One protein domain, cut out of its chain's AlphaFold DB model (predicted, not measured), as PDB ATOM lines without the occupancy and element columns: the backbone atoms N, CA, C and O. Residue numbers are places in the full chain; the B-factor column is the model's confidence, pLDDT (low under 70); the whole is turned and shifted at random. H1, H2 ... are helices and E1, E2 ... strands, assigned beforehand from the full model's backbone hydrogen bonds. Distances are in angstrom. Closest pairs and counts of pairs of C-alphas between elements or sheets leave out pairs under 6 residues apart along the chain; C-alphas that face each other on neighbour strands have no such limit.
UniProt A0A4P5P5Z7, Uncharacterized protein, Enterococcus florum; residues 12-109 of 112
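Overview. This is residues 12 to 109 of the 112 residues of an uncharacterized protein of Enterococcus florum (UniProt A0A4P5P5Z7). One strongly twisted sheet of six strands is folded back on itself into two leaves, E1 E4 E5 and E2 E3, with E6 as the hinge, and helix H2 packs slantwise over one face of it. The short helix H1 lies at one end of the domain, before E2, and only grazes the sheet. The printed part has 98 residues with two named helices and six named strands, in the order E1 H1 E2 E3 H2 E4 E5 E6; its class is mixed, helices and strands. The sheet runs E1 E4 E5 E6 E2 E3 and is mixed, with E2 and E3 parallel and the other neighbours antiparallel. The whole is compact, with a radius of gyration of the C-alphas of 12.7 A and spans of 37 by 31 by 20 A.

Arrangement. The sheet runs from E1, residues 16 to 22, through E4, residues 76 to 84, E5, residues 92 to 101, E6, residues 104 to 108, and E2, residues 34 to 41, to E3, residues 52 to 54. E4, E5 and E6 form a meander, each strand the antiparallel neighbour of the one before; E4 and E5 are a hairpin, as are E5 and E6. E5 bends by 87 degrees at residue 97, E4 by 65 degrees at residue 81 and E2 by 87 degrees at residue 37. Within hydrogen-bond range are N 19 and O 79 of E1 and E4, 2.8 A; N 80 and O 96 of E4 and E5, 2.9 A; N 99 and O 106 of E5 and E6, 2.9 A; N 40 and O 105 of E2 and E6, 2.9 A; and N 53 and O 39 of E3 and E2, 2.8 A. In the folded sheet, E1 E4 E5 face E2 E3, with 12 pairs of C-alphas within 11 A. H2, residues 57 to 67, is on the sheet at a height of 9.0 A, over E2, at 38 degrees to it on the local plane. The closest C-alphas of H2 and E6 are those of Leu 60 and Gly 104, 6.7 A apart. H1, residues 27 to 30, is only just on the sheet, with 5 pairs of C-alphas within 10 A, and only grazes it. H1 and H2 are apart. In H2 every O i to N i+4 pair is within hydrogen-bond range; H1 is too short for such a pair.

Along the chain. E1 begins at C-alpha 16, (34.997, -30.067, -30.908), and is 18.8 A long. H1 measures 5.0 A, E2 14.0 A, E3 6.5 A and H2 15.6 A. E4 is 21.1 A long and E5 20.7 A. E6, 12.8 A long, ends at C-alpha 108, (51.611, -32.793, -27.590).

Size, cuts and confidence. The C-alphas of Lys 24 and His 88, the two farthest apart, are 37.3 A apart. The printed part has no cut, and no link is long. Residues 45 to 48, 68 to 74 and 86 to 90 have a pLDDT under 70; the mean of the printed part is 83.6.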
ATOM      1  N   SER A  12      31.484 -35.656 -29.420       93.00
ATOM      2  CA  SER A  12      31.437 -34.227 -29.705       93.00
ATOM      3  C   SER A  12      31.192 -33.425 -28.430       93.00
ATOM      4  O   SER A  12      30.347 -33.777 -27.602       93.00
ATOM      5  N   TYR A  13      31.893 -32.307 -28.287       91.00
ATOM      6  CA  TYR A  13      31.715 -31.354 -27.202       91.00
ATOM      7  C   TYR A  13      31.861 -29.930 -27.737       91.00
ATOM      8  O   TYR A  13      32.944 -29.526 -28.138       91.00
ATOM      9  N   ARG A  14      30.766 -29.158 -27.743       88.31
ATOM     10  CA  ARG A  14      30.785 -27.718 -28.083       88.31
ATOM     11  C   ARG A  14      31.476 -27.379 -29.422       88.31
ATOM     12  O   ARG A  14      32.179 -26.385 -29.511       88.31
ATOM     13  N   GLY A  15      31.267 -28.193 -30.459       88.69
ATOM     14  CA  GLY A  15      31.892 -27.990 -31.778       88.69
ATOM     15  C   GLY A  15      33.281 -28.618 -31.933       88.69
ATOM     16  O   GLY A  15      33.820 -28.624 -33.036       88.69
ATOM     17  N   LEU A  16      33.822 -29.207 -30.865       92.81
ATOM     18  CA  LEU A  16      34.997 -30.067 -30.908       92.81
ATOM     19  C   LEU A  16      34.569 -31.521 -31.090       92.81
ATOM     20  O   LEU A  16      33.592 -31.966 -30.483       92.81
ATOM     21  N   LYS A  17      35.338 -32.270 -31.865       95.44
ATOM     22  CA  LYS A  17      35.334 -33.727 -31.898       95.44
ATOM     23  C   LYS A  17      36.568 -34.220 -31.147       95.44
ATOM     24  O   LYS A  17      37.685 -33.793 -31.428       95.44
ATOM     25  N   ILE A  18      36.340 -35.092 -30.173       94.00
ATOM     26  CA  ILE A  18      37.352 -35.640 -29.279       94.00
ATOM     27  C   ILE A  18      37.429 -37.132 -29.561       94.00
ATOM     28  O   ILE A  18      36.454 -37.856 -29.365       94.00
ATOM     29  N   THR A  19      38.588 -37.589 -30.015       93.56
ATOM     30  CA  THR A  19      38.862 -38.995 -30.294       93.56
ATOM     31  C   THR A  19      39.980 -39.467 -29.372       93.56
ATOM     32  O   THR A  19      41.098 -38.963 -29.479       93.56
ATOM     33  N   PRO A  20      39.721 -40.415 -28.462       90.62
ATOM     34  CA  PRO A  20      40.773 -41.002 -27.649       90.62
ATOM     35  C   PRO A  20      41.729 -41.803 -28.539       90.62
ATOM     36  O   PRO A  20      41.322 -42.569 -29.411       90.62
ATOM     37  N   VAL A  21      43.016 -41.610 -28.301       88.75
ATOM     38  CA  VAL A  21      44.139 -42.270 -28.950       88.75
ATOM     39  C   VAL A  21      44.862 -43.039 -27.854       88.75
ATOM     40  O   VAL A  21      45.521 -42.461 -26.986       88.75
ATOM     41  N   GLN A  22      44.701 -44.361 -27.860       77.94
ATOM     42  CA  GLN A  22      45.470 -45.213 -26.963       77.94
ATOM     43  C   GLN A  22      46.943 -45.131 -27.359       77.94
ATOM     44  O   GLN A  22      47.303 -45.417 -28.501       77.94
ATOM     45  N   THR A  23      47.789 -44.748 -26.409       78.38
ATOM     46  CA  THR A  23      49.239 -44.752 -26.578       78.38
ATOM     47  C   THR A  23      49.871 -45.784 -25.653       78.38
ATOM     48  O   THR A  23      49.324 -46.134 -24.608       78.38
ATOM     49  N   LYS A  24      51.035 -46.294 -26.060       81.38
ATOM     50  CA  LYS A  24      51.888 -47.136 -25.210       81.38
ATOM     51  C   LYS A  24      52.824 -46.304 -24.329       81.38
ATOM     52  O   LYS A  24      53.559 -46.885 -23.540       81.38
ATOM     53  N   TRP A  25      52.824 -44.979 -24.490       80.88
ATOM     54  CA  TRP A  25      53.706 -44.079 -23.760       80.88
ATOM     55  C   TRP A  25      53.255 -43.875 -22.316       80.88
ATOM     56  O   TRP A  25      52.073 -43.676 -22.025       80.88
ATOM     57  N   MET A  26      54.229 -43.875 -21.416       84.56
ATOM     58  CA  MET A  26      54.056 -43.487 -20.023       84.56
ATOM     59  C   MET A  26      53.984 -41.962 -19.901       84.56
ATOM     60  O   MET A  26      54.512 -41.220 -20.737       84.56
ATOM     61  N   LEU A  27      53.408 -41.469 -18.800       83.06
ATOM     62  CA  LEU A  27      53.298 -40.028 -18.542       83.06
ATOM     63  C   LEU A  27      54.661 -39.318 -18.601       83.06
ATOM     64  O   LEU A  27      54.771 -38.209 -19.118       83.06
ATOM     65  N   LYS A  28      55.713 -39.977 -18.096       85.06
ATOM     66  CA  LYS A  28      57.083 -39.449 -18.091       85.06
ATOM     67  C   LYS A  28      57.636 -39.230 -19.501       85.06
ATOM     68  O   LYS A  28      58.376 -38.277 -19.715       85.06
ATOM     69  N   GLU A  29      57.289 -40.101 -20.443       87.44
ATOM     70  CA  GLU A  29      57.716 -39.985 -21.840       87.44
ATOM     71  C   GLU A  29      56.935 -38.862 -22.528       87.44
ATOM     72  O   GLU A  29      57.530 -37.977 -23.142       87.44
ATOM     73  N   LEU A  30      55.615 -38.834 -22.316       86.75
ATOM     74  CA  LEU A  30      54.724 -37.786 -22.815       86.75
ATOM     75  C   LEU A  30      55.125 -36.384 -22.356       86.75
ATOM     76  O   LEU A  30      55.013 -35.441 -23.133       86.75
ATOM     77  N   ALA A  31      55.624 -36.242 -21.125       85.62
ATOM     78  CA  ALA A  31      56.025 -34.952 -20.564       85.62
ATOM     79  C   ALA A  31      57.087 -34.231 -21.410       85.62
ATOM     80  O   ALA A  31      57.101 -33.006 -21.442       85.62
ATOM     81  N   SER A  32      57.936 -34.973 -22.132       88.88
ATOM     82  CA  SER A  32      58.944 -34.388 -23.027       88.88
ATOM     83  C   SER A  32      58.368 -33.781 -24.316       88.88
ATOM     84  O   SER A  32      59.034 -32.969 -24.953       88.88
ATOM     85  N   TYR A  33      57.128 -34.137 -24.668       89.69
ATOM     86  CA  TYR A  33      56.415 -33.656 -25.855       89.69
ATOM     87  C   TYR A  33      55.337 -32.616 -25.528       89.69
ATOM     88  O   TYR A  33      54.741 -32.047 -26.442       89.69
ATOM     89  N   MET A  34      55.053 -32.381 -24.243       90.00
ATOM     90  CA  MET A  34      54.056 -31.398 -23.824       90.00
ATOM     91  C   MET A  34      54.548 -29.980 -24.088       90.00
ATOM     92  O   MET A  34      55.684 -29.629 -23.771       90.00
ATOM     93  N   THR A  35      53.654 -29.147 -24.603       89.31
ATOM     94  CA  THR A  35      53.881 -27.717 -24.780       89.31
ATOM     95  C   THR A  35      52.685 -26.917 -24.270       89.31
ATOM     96  O   THR A  35      51.544 -27.390 -24.255       89.31
ATOM     97  N   PHE A  36      52.967 -25.693 -23.825       87.75
ATOM     98  CA  PHE A  36      51.938 -24.698 -23.538       87.75
ATOM     99  C   PHE A  36      51.419 -24.028 -24.812       87.75
ATOM    100  O   PHE A  36      50.312 -23.492 -24.800       87.75
ATOM    101  N   GLU A  37      52.173 -24.094 -25.913       88.06
ATOM    102  CA  GLU A  37      51.702 -23.619 -27.207       88.06
ATOM    103  C   GLU A  37      50.536 -24.476 -27.710       88.06
ATOM    104  O   GLU A  37      50.610 -25.700 -27.734       88.06
ATOM    105  N   GLY A  38      49.434 -23.813 -28.051       88.69
ATOM    106  CA  GLY A  38      48.160 -24.413 -28.425       88.69
ATOM    107  C   GLY A  38      47.445 -25.146 -27.287       88.69
ATOM    108  O   GLY A  38      46.477 -25.855 -27.542       88.69
ATOM    109  N   ALA A  39      47.849 -24.972 -26.023       91.25
ATOM    110  CA  ALA A  39      47.115 -25.549 -24.899       91.25
ATOM    111  C   ALA A  39      45.682 -24.990 -24.804       91.25
ATOM    112  O   ALA A  39      45.439 -23.809 -25.056       91.25
ATOM    113  N   ILE A  40      44.728 -25.828 -24.384       92.12
ATOM    114  CA  ILE A  40      43.345 -25.412 -24.112       92.12
ATOM    115  C   ILE A  40      43.190 -25.190 -22.609       92.12
ATOM    116  O   ILE A  40      43.239 -26.137 -21.820       92.12
ATOM    117  N   THR A  41      42.974 -23.937 -22.219       89.94
ATOM    118  CA  THR A  41      42.919 -23.481 -20.822       89.94
ATOM    119  C   THR A  41      41.759 -22.507 -20.607       89.94
ATOM    120  O   THR A  41      41.147 -22.028 -21.560       89.94
ATOM    121  N   TYR A  42      41.419 -22.217 -19.350       87.50
ATOM    122  CA  TYR A  42      40.419 -21.204 -18.999       87.50
ATOM    123  C   TYR A  42      41.016 -19.847 -18.624       87.50
ATOM    124  O   TYR A  42      40.286 -18.858 -18.531       87.50
ATOM    125  N   GLU A  43      42.325 -19.789 -18.398       83.31
ATOM    126  CA  GLU A  43      43.033 -18.573 -18.027       83.31
ATOM    127  C   GLU A  43      44.299 -18.409 -18.857       83.31
ATOM    128  O   GLU A  43      44.950 -19.382 -19.234       83.31
ATOM    129  N   ARG A  44      44.634 -17.149 -19.137       75.62
ATOM    130  CA  ARG A  44      45.903 -16.794 -19.763       75.62
ATOM    131  C   ARG A  44      47.008 -17.066 -18.748       75.62
ATOM    132  O   ARG A  44      46.917 -16.566 -17.624       75.62
ATOM    133  N   LEU A  45      48.040 -17.808 -19.136       69.75
ATOM    134  CA  LEU A  45      49.253 -17.878 -18.330       69.75
ATOM    135  C   LEU A  45      49.888 -16.485 -18.358       69.75
ATOM    136  O   LEU A  45      50.089 -15.895 -19.423       69.75
ATOM    137  N   LYS A  46      50.054 -15.881 -17.179       57.34
ATOM    138  CA  LYS A  46      50.629 -14.541 -17.069       57.34
ATOM    139  C   LYS A  46      52.087 -14.637 -17.515       57.34
ATOM    140  O   LYS A  46      52.843 -15.331 -16.854       57.34
ATOM    141  N   GLU A  47      52.436 -13.892 -18.565       57.03
ATOM    142  CA  GLU A  47      53.816 -13.617 -19.021       57.03
ATOM    143  C   GLU A  47      54.439 -14.603 -20.022       57.03
ATOM    144  O   GLU A  47      55.614 -14.461 -20.345       57.03
ATOM    145  N   ASP A  48      53.664 -15.522 -20.595       63.16
ATOM    146  CA  ASP A  48      54.187 -16.450 -21.600       63.16
ATOM    147  C   ASP A  48      53.989 -15.955 -23.048       63.16
ATOM    148  O   ASP A  48      52.919 -15.466 -23.414       63.16
ATOM    149  N   GLU A  49      55.004 -16.149 -23.899       72.56
ATOM    150  CA  GLU A  49      54.953 -15.894 -25.355       72.56
ATOM    151  C   GLU A  49      54.159 -16.967 -26.133       72.56
ATOM    152  O   GLU A  49      54.086 -16.931 -27.361       72.56
ATOM    153  N   PHE A  50      53.563 -17.940 -25.441       77.62
ATOM    154  CA  PHE A  50      52.859 -19.056 -26.067       77.62
ATOM    155  C   PHE A  50      51.447 -18.674 -26.522       77.62
ATOM    156  O   PHE A  50      50.681 -18.030 -25.801       77.62
ATOM    157  N   ASN A  51      51.060 -19.165 -27.698       81.00
ATOM    158  CA  ASN A  51      49.668 -19.147 -28.135       81.00
ATOM    159  C   ASN A  51      48.866 -20.171 -27.325       81.00
ATOM    160  O   ASN A  51      49.343 -21.274 -27.097       81.00
ATOM    161  N   TYR A  52      47.639 -19.856 -26.919       84.81
ATOM    162  CA  TYR A  52      46.748 -20.810 -26.249       84.81
ATOM    163  C   TYR A  52      45.299 -20.568 -26.664       84.81
ATOM    164  O   TYR A  52      44.899 -19.455 -27.012       84.81
ATOM    165  N   TYR A  53      44.489 -21.616 -26.569       87.94
ATOM    166  CA  TYR A  53      43.060 -21.561 -26.831       87.94
ATOM    167  C   TYR A  53      42.289 -21.389 -25.519       87.94
ATOM    168  O   TYR A  53      42.479 -22.143 -24.563       87.94
ATOM    169  N   LEU A  54      41.401 -20.391 -25.459       88.00
ATOM    170  CA  LEU A  54      40.632 -20.096 -24.248       88.00
ATOM    171  C   LEU A  54      39.249 -20.746 -24.268       88.00
ATOM    172  O   LEU A  54      38.413 -20.406 -25.093       88.00
ATOM    173  N   MET A  55      38.954 -21.599 -23.296       89.19
ATOM    174  CA  MET A  55      37.619 -22.151 -23.068       89.19
ATOM    175  C   MET A  55      37.028 -21.578 -21.770       89.19
ATOM    176  O   MET A  55      37.742 -21.466 -20.775       89.19
ATOM    177  N   PRO A  56      35.726 -21.242 -21.704       88.81
ATOM    178  CA  PRO A  56      35.109 -20.848 -20.440       88.81
ATOM    179  C   PRO A  56      35.337 -21.908 -19.356       88.81
ATOM    180  O   PRO A  56      35.121 -23.096 -19.592       88.81
ATOM    181  N   LYS A  57      35.711 -21.485 -18.139       90.25
ATOM    182  CA  LYS A  57      36.060 -22.392 -17.025       90.25
ATOM    183  C   LYS A  57      35.039 -23.513 -16.813       90.25
ATOM    184  O   LYS A  57      35.415 -24.663 -16.629       90.25
ATOM    185  N   ARG A  58      33.744 -23.186 -16.858       90.25
ATOM    186  CA  ARG A  58      32.659 -24.165 -16.694       90.25
ATOM    187  C   ARG A  58      32.679 -25.248 -17.778       90.25
ATOM    188  O   ARG A  58      32.428 -26.405 -17.458       90.25
ATOM    189  N   ASP A  59      32.918 -24.868 -19.029       90.31
ATOM    190  CA  ASP A  59      32.946 -25.818 -20.140       90.31
ATOM    191  C   ASP A  59      34.224 -26.671 -20.083       90.31
ATOM    192  O   ASP A  59      34.158 -27.887 -20.236       90.31
ATOM    193  N   LEU A  60      35.367 -26.069 -19.729       90.69
ATOM    194  CA  LEU A  60      36.617 -26.814 -19.554       90.69
ATOM    195  C   LEU A  60      36.498 -27.874 -18.456       90.69
ATOM    196  O   LEU A  60      36.894 -29.018 -18.660       90.69
ATOM    197  N   LEU A  61      35.920 -27.516 -17.307       90.44
ATOM    198  CA  LEU A  61      35.719 -28.454 -16.203       90.44
ATOM    199  C   LEU A  61      34.787 -29.607 -16.595       90.44
ATOM    200  O   LEU A  61      35.127 -30.758 -16.348       90.44
ATOM    201  N   GLN A  62      33.671 -29.326 -17.277       90.81
ATOM    202  CA  GLN A  62      32.780 -30.378 -17.785       90.81
ATOM    203  C   GLN A  62      33.472 -31.296 -18.797       90.81
ATOM    204  O   GLN A  62      33.198 -32.495 -18.833       90.81
ATOM    205  N   LEU A  63      34.341 -30.745 -19.648       91.06
ATOM    206  CA  LEU A  63      35.107 -31.545 -20.593       91.06
ATOM    207  C   LEU A  63      36.117 -32.443 -19.862       91.06
ATOM    208  O   LEU A  63      36.185 -33.631 -20.164       91.06
ATOM    209  N   LEU A  64      36.838 -31.912 -18.869       89.50
ATOM    210  CA  LEU A  64      37.777 -32.676 -18.037       89.50
ATOM    211  C   LEU A  64      37.084 -33.785 -17.230       89.50
ATOM    212  O   LEU A  64      37.613 -34.890 -17.135       89.50
ATOM    213  N   GLU A  65      35.884 -33.531 -16.701       88.19
ATOM    214  CA  GLU A  65      35.064 -34.542 -16.014       88.19
ATOM    215  C   GLU A  65      34.688 -35.714 -16.931       88.19
ATOM    216  O   GLU A  65      34.608 -36.851 -16.472       88.19
ATOM    217  N   ARG A  66      34.490 -35.462 -18.233       87.50
ATOM    218  CA  ARG A  66      34.161 -36.509 -19.214       87.50
ATOM    219  C   ARG A  66      35.341 -37.385 -19.596       87.50
ATOM    220  O   ARG A  66      35.130 -38.541 -19.948       87.50
ATOM    221  N   VAL A  67      36.553 -36.836 -19.583       83.94
ATOM    222  CA  VAL A  67      37.752 -37.575 -20.003       83.94
ATOM    223  C   VAL A  67      38.546 -38.164 -18.839       83.94
ATOM    224  O   VAL A  67      39.366 -39.034 -19.085       83.94
ATOM    225  N   ALA A  68      38.236 -37.761 -17.600       65.69
ATOM    226  CA  ALA A  68      38.966 -38.051 -16.365       65.69
ATOM    227  C   ALA A  68      40.458 -37.645 -16.432       65.69
ATOM    228  O   ALA A  68      41.173 -37.995 -17.367       65.69
ATOM    229  N   PRO A  69      41.009 -36.939 -15.429       60.41
ATOM    230  CA  PRO A  69      42.455 -36.773 -15.348       60.41
ATOM    231  C   PRO A  69      43.086 -38.156 -15.130       60.41
ATOM    232  O   PRO A  69      42.982 -38.721 -14.037       60.41
ATOM    233  N   SER A  70      43.710 -38.732 -16.163       55.69
ATOM    234  CA  SER A  70      44.366 -40.035 -16.053       55.69
ATOM    235  C   SER A  70      45.711 -39.855 -15.337       55.69
ATOM    236  O   SER A  70      46.787 -39.804 -15.917       55.69
ATOM    237  N   ASN A  71      45.659 -39.779 -14.006       56.19
ATOM    238  CA  ASN A  71      46.841 -40.038 -13.173       56.19
ATOM    239  C   ASN A  71      47.202 -41.542 -13.165       56.19
ATOM    240  O   ASN A  71      48.097 -41.960 -12.435       56.19
ATOM    241  N   GLN A  72      46.461 -42.359 -13.920       58.53
ATOM    242  CA  GLN A  72      46.650 -43.794 -14.085       58.53
ATOM    243  C   GLN A  72      47.372 -44.082 -15.403       58.53
ATOM    244  O   GLN A  72      47.116 -43.425 -16.415       58.53
ATOM    245  N   GLU A  73      48.255 -45.077 -15.371       62.81
ATOM    246  CA  GLU A  73      48.842 -45.692 -16.560       62.81
ATOM    247  C   GLU A  73      47.980 -46.893 -17.000       62.81
ATOM    248  O   GLU A  73      47.536 -47.656 -16.136       62.81
ATOM    249  N   PRO A  74      47.748 -47.105 -18.310       69.31
ATOM    250  CA  PRO A  74      48.254 -46.328 -19.443       69.31
ATOM    251  C   PRO A  74      47.538 -44.981 -19.609       69.31
ATOM    252  O   PRO A  74      46.335 -44.860 -19.384       69.31
ATOM    253  N   VAL A  75      48.302 -43.969 -20.022       81.62
ATOM    254  CA  VAL A  75      47.787 -42.617 -20.242       81.62
ATOM    255  C   VAL A  75      47.013 -42.559 -21.557       81.62
ATOM    256  O   VAL A  75      47.416 -43.163 -22.551       81.62
ATOM    257  N   ILE A  76      45.908 -41.815 -21.579       87.12
ATOM    258  CA  ILE A  76      45.083 -41.645 -22.780       87.12
ATOM    259  C   ILE A  76      45.352 -40.270 -23.383       87.12
ATOM    260  O   ILE A  76      45.196 -39.240 -22.726       87.12
ATOM    261  N   VAL A  77      45.760 -40.267 -24.650       90.88
ATOM    262  CA  VAL A  77      45.901 -39.057 -25.460       90.88
ATOM    263  C   VAL A  77      44.578 -38.807 -26.171       90.88
ATOM    264  O   VAL A  77      43.868 -39.743 -26.522       90.88
ATOM    265  N   TYR A  78      44.227 -37.551 -26.402       92.75
ATOM    266  CA  TYR A  78      43.019 -37.175 -27.122       92.75
ATOM    267  C   TYR A  78      43.390 -36.400 -28.371       92.75
ATOM    268  O   TYR A  78      44.003 -35.339 -28.298       92.75
ATOM    269  N   ARG A  79      42.969 -36.893 -29.531       94.56
ATOM    270  CA  ARG A  79      42.920 -36.077 -30.736       94.56
ATOM    271  C   ARG A  79      41.715 -35.155 -30.637       94.56
ATOM    272  O   ARG A  79      40.588 -35.630 -30.508       94.56
ATOM    273  N   VAL A  80      41.959 -33.852 -30.693       94.56
ATOM    274  CA  VAL A  80      40.922 -32.821 -30.630       94.56
ATOM    275  C   VAL A  80      40.944 -32.053 -31.943       94.56
ATOM    276  O   VAL A  80      41.987 -31.534 -32.342       94.56
ATOM    277  N   GLU A  81      39.799 -32.009 -32.619       95.25
ATOM    278  CA  GLU A  81      39.620 -31.291 -33.881       95.25
ATOM    279  C   GLU A  81      38.297 -30.516 -33.905       95.25
ATOM    280  O   GLU A  81      37.288 -30.991 -33.384       95.25
ATOM    281  N   GLY A  82      38.284 -29.330 -34.510       93.56
ATOM    282  CA  GLY A  82      37.076 -28.525 -34.706       93.56
ATOM    283  C   GLY A  82      37.278 -27.059 -34.346       93.56
ATOM    284  O   GLY A  82      38.397 -26.555 -34.327       93.56
ATOM    285  N   THR A  83      36.179 -26.370 -34.059       90.44
ATOM    286  CA  THR A  83      36.197 -24.942 -33.729       90.44
ATOM    287  C   THR A  83      35.886 -24.749 -32.254       90.44
ATOM    288  O   THR A  83      34.803 -25.114 -31.791       90.44
ATOM    289  N   LEU A  84      36.812 -24.143 -31.516       86.25
ATOM    290  CA  LEU A  84      36.577 -23.760 -30.135       86.25
ATOM    291  C   LEU A  84      35.819 -22.436 -30.089       86.25
ATOM    292  O   LEU A  84      36.348 -21.375 -30.424       86.25
ATOM    293  N   VAL A  85      34.572 -22.507 -29.628       73.69
ATOM    294  CA  VAL A  85      33.761 -21.320 -29.359       73.69
ATOM    295  C   VAL A  85      34.150 -20.771 -27.992       73.69
ATOM    296  O   VAL A  85      33.891 -21.390 -26.958       73.69
ATOM    297  N   THR A  86      34.781 -19.603 -27.988       69.19
ATOM    298  CA  THR A  86      35.198 -18.921 -26.761       69.19
ATOM    299  C   THR A  86      34.232 -17.772 -26.460       69.19
ATOM    300  O   THR A  86      33.711 -17.133 -27.371       69.19
ATOM    301  N   ASN A  87      33.985 -17.472 -25.181       57.38
ATOM    302  CA  ASN A  87      33.071 -16.380 -24.809       57.38
ATOM    303  C   ASN A  87      33.624 -14.976 -25.131       57.38
ATOM    304  O   ASN A  87      32.875 -14.004 -25.060       57.38
ATOM    305  N   HIS A  88      34.925 -14.847 -25.426       57.44
ATOM    306  CA  HIS A  88      35.619 -13.550 -25.427       57.44
ATOM    307  C   HIS A  88      36.626 -13.343 -26.571       57.44
ATOM    308  O   HIS A  88      37.217 -12.269 -26.658       57.44
ATOM    309  N   LEU A  89      36.830 -14.326 -27.446       54.94
ATOM    310  CA  LEU A  89      37.727 -14.258 -28.603       54.94
ATOM    311  C   LEU A  89      37.044 -14.873 -29.827       54.94
ATOM    312  O   LEU A  89      36.003 -15.523 -29.714       54.94
ATOM    313  N   LYS A  90      37.630 -14.636 -31.006       66.25
ATOM    314  CA  LYS A  90      37.192 -15.263 -32.255       66.25
ATOM    315  C   LYS A  90      37.127 -16.783 -32.084       66.25
ATOM    316  O   LYS A  90      37.786 -17.363 -31.227       66.25
ATOM    317  N   ASN A  91      36.291 -17.403 -32.903       76.31
ATOM    318  CA  ASN A  91      36.283 -18.845 -33.057       76.31
ATOM    319  C   ASN A  91      37.676 -19.294 -33.517       76.31
ATOM    320  O   ASN A  91      38.114 -18.875 -34.587       76.31
ATOM    321  N   GLU A  92      38.347 -20.110 -32.709       84.56
ATOM    322  CA  GLU A  92      39.683 -20.620 -33.019       84.56
ATOM    323  C   GLU A  92      39.577 -22.046 -33.553       84.56
ATOM    324  O   GLU A  92      38.857 -22.881 -32.994       84.56
ATOM    325  N   GLU A  93      40.285 -22.336 -34.641       89.31
ATOM    326  CA  GLU A  93      40.409 -23.706 -35.131       89.31
ATOM    327  C   GLU A  93      41.444 -24.458 -34.300       89.31
ATOM    328  O   GLU A  93      42.577 -24.013 -34.116       89.31
ATOM    329  N   ILE A  94      41.036 -25.621 -33.803       91.12
ATOM    330  CA  ILE A  94      41.870 -26.516 -33.016       91.12
ATOM    331  C   ILE A  94      42.049 -27.798 -33.806       91.12
ATOM    332  O   ILE A  94      41.078 -28.409 -34.253       91.12
ATOM    333  N   ARG A  95      43.303 -28.231 -33.942       92.94
ATOM    334  CA  ARG A  95      43.644 -29.556 -34.452       92.94
ATOM    335  C   ARG A  95      44.957 -30.018 -33.842       92.94
ATOM    336  O   ARG A  95      45.999 -29.435 -34.108       92.94
ATOM    337  N   GLY A  96      44.912 -31.075 -33.043       93.25
ATOM    338  CA  GLY A  96      46.119 -31.609 -32.419       93.25
ATOM    339  C   GLY A  96      45.859 -32.806 -31.521       93.25
ATOM    340  O   GLY A  96      44.720 -33.252 -31.362       93.25
ATOM    341  N   GLU A  97      46.936 -33.316 -30.939       93.75
ATOM    342  CA  GLU A  97      46.900 -34.351 -29.913       93.75
ATOM    343  C   GLU A  97      47.171 -33.719 -28.556       93.75
ATOM    344  O   GLU A  97      48.041 -32.861 -28.419       93.75
ATOM    345  N   TYR A  98      46.388 -34.115 -27.563       93.12
ATOM    346  CA  TYR A  98      46.327 -33.444 -26.281       93.12
ATOM    347  C   TYR A  98      46.343 -34.441 -25.143       93.12
ATOM    348  O   TYR A  98      45.686 -35.483 -25.201       93.12
ATOM    349  N   LEU A  99      47.017 -34.067 -24.064       91.81
ATOM    350  CA  LEU A  99      46.860 -34.731 -22.786       91.81
ATOM    351  C   LEU A  99      45.932 -33.926 -21.877       91.81
ATOM    352  O   LEU A  99      46.156 -32.739 -21.638       91.81
ATOM    353  N   ALA A 100      44.920 -34.593 -21.319       89.88
ATOM    354  CA  ALA A 100      44.094 -34.021 -20.265       89.88
ATOM    355  C   ALA A 100      44.891 -33.922 -18.953       89.88
ATOM    356  O   ALA A 100      45.459 -34.898 -18.468       89.88
ATOM    357  N   THR A 101      44.903 -32.739 -18.351       86.44
ATOM    358  CA  THR A 101      45.570 -32.448 -17.078       86.44
ATOM    359  C   THR A 101      44.601 -31.751 -16.127       86.44
ATOM    360  O   THR A 101      43.516 -31.325 -16.518       86.44
ATOM    361  N   ARG A 102      45.005 -31.542 -14.867       80.44
ATOM    362  CA  ARG A 102      44.187 -30.784 -13.902       80.44
ATOM    363  C   ARG A 102      43.962 -29.311 -14.280       80.44
ATOM    364  O   ARG A 102      43.115 -28.667 -13.671       80.44
ATOM    365  N   TRP A 103      44.725 -28.775 -15.233       80.19
ATOM    366  CA  TRP A 103      44.661 -27.371 -15.651       80.19
ATOM    367  C   TRP A 103      43.972 -27.171 -17.004       80.19
ATOM    368  O   TRP A 103      43.674 -26.039 -17.375       80.19
ATOM    369  N   GLY A 104      43.708 -28.253 -17.737       90.50
ATOM    370  CA  GLY A 104      43.199 -28.209 -19.103       90.50
ATOM    371  C   GLY A 104      43.879 -29.244 -19.987       90.50
ATOM    372  O   GLY A 104      44.369 -30.261 -19.495       90.50
ATOM    373  N   PHE A 105      43.918 -28.983 -21.289       92.06
ATOM    374  CA  PHE A 105      44.515 -29.882 -22.272       92.06
ATOM    375  C   PHE A 105      45.853 -29.317 -22.741       92.06
ATOM    376  O   PHE A 105      45.880 -28.273 -23.391       92.06
ATOM    377  N   LEU A 106      46.951 -29.999 -22.415       92.38
ATOM    378  CA  LEU A 106      48.273 -29.645 -22.932       92.38
ATOM    379  C   LEU A 106      48.461 -30.291 -24.295       92.38
ATOM    380  O   LEU A 106      48.193 -31.485 -24.448       92.38
ATOM    381  N   GLN A 107      48.907 -29.509 -25.274       93.69
ATOM    382  CA  GLN A 107      49.176 -30.039 -26.601       93.69
ATOM    383  C   GLN A 107      50.457 -30.875 -26.569       93.69
ATOM    384  O   GLN A 107      51.430 -30.538 -25.893       93.69
ATOM    385  N   LEU A 108      50.444 -31.979 -27.308       92.00
ATOM    386  CA  LEU A 108      51.611 -32.793 -27.590       92.00
ATOM    387  C   LEU A 108      52.150 -32.408 -28.965       92.00
ATOM    388  O   LEU A 108      51.431 -32.472 -29.964       92.00
ATOM    389  N   VAL A 109      53.424 -32.037 -29.018       87.38
ATOM    390  CA  VAL A 109      54.152 -31.818 -30.267       87.38
ATOM    391  C   VAL A 109      55.251 -32.865 -30.326       87.38
ATOM    392  O   VAL A 109      56.278 -32.757 -29.654       87.38
TER     393      VAL A 109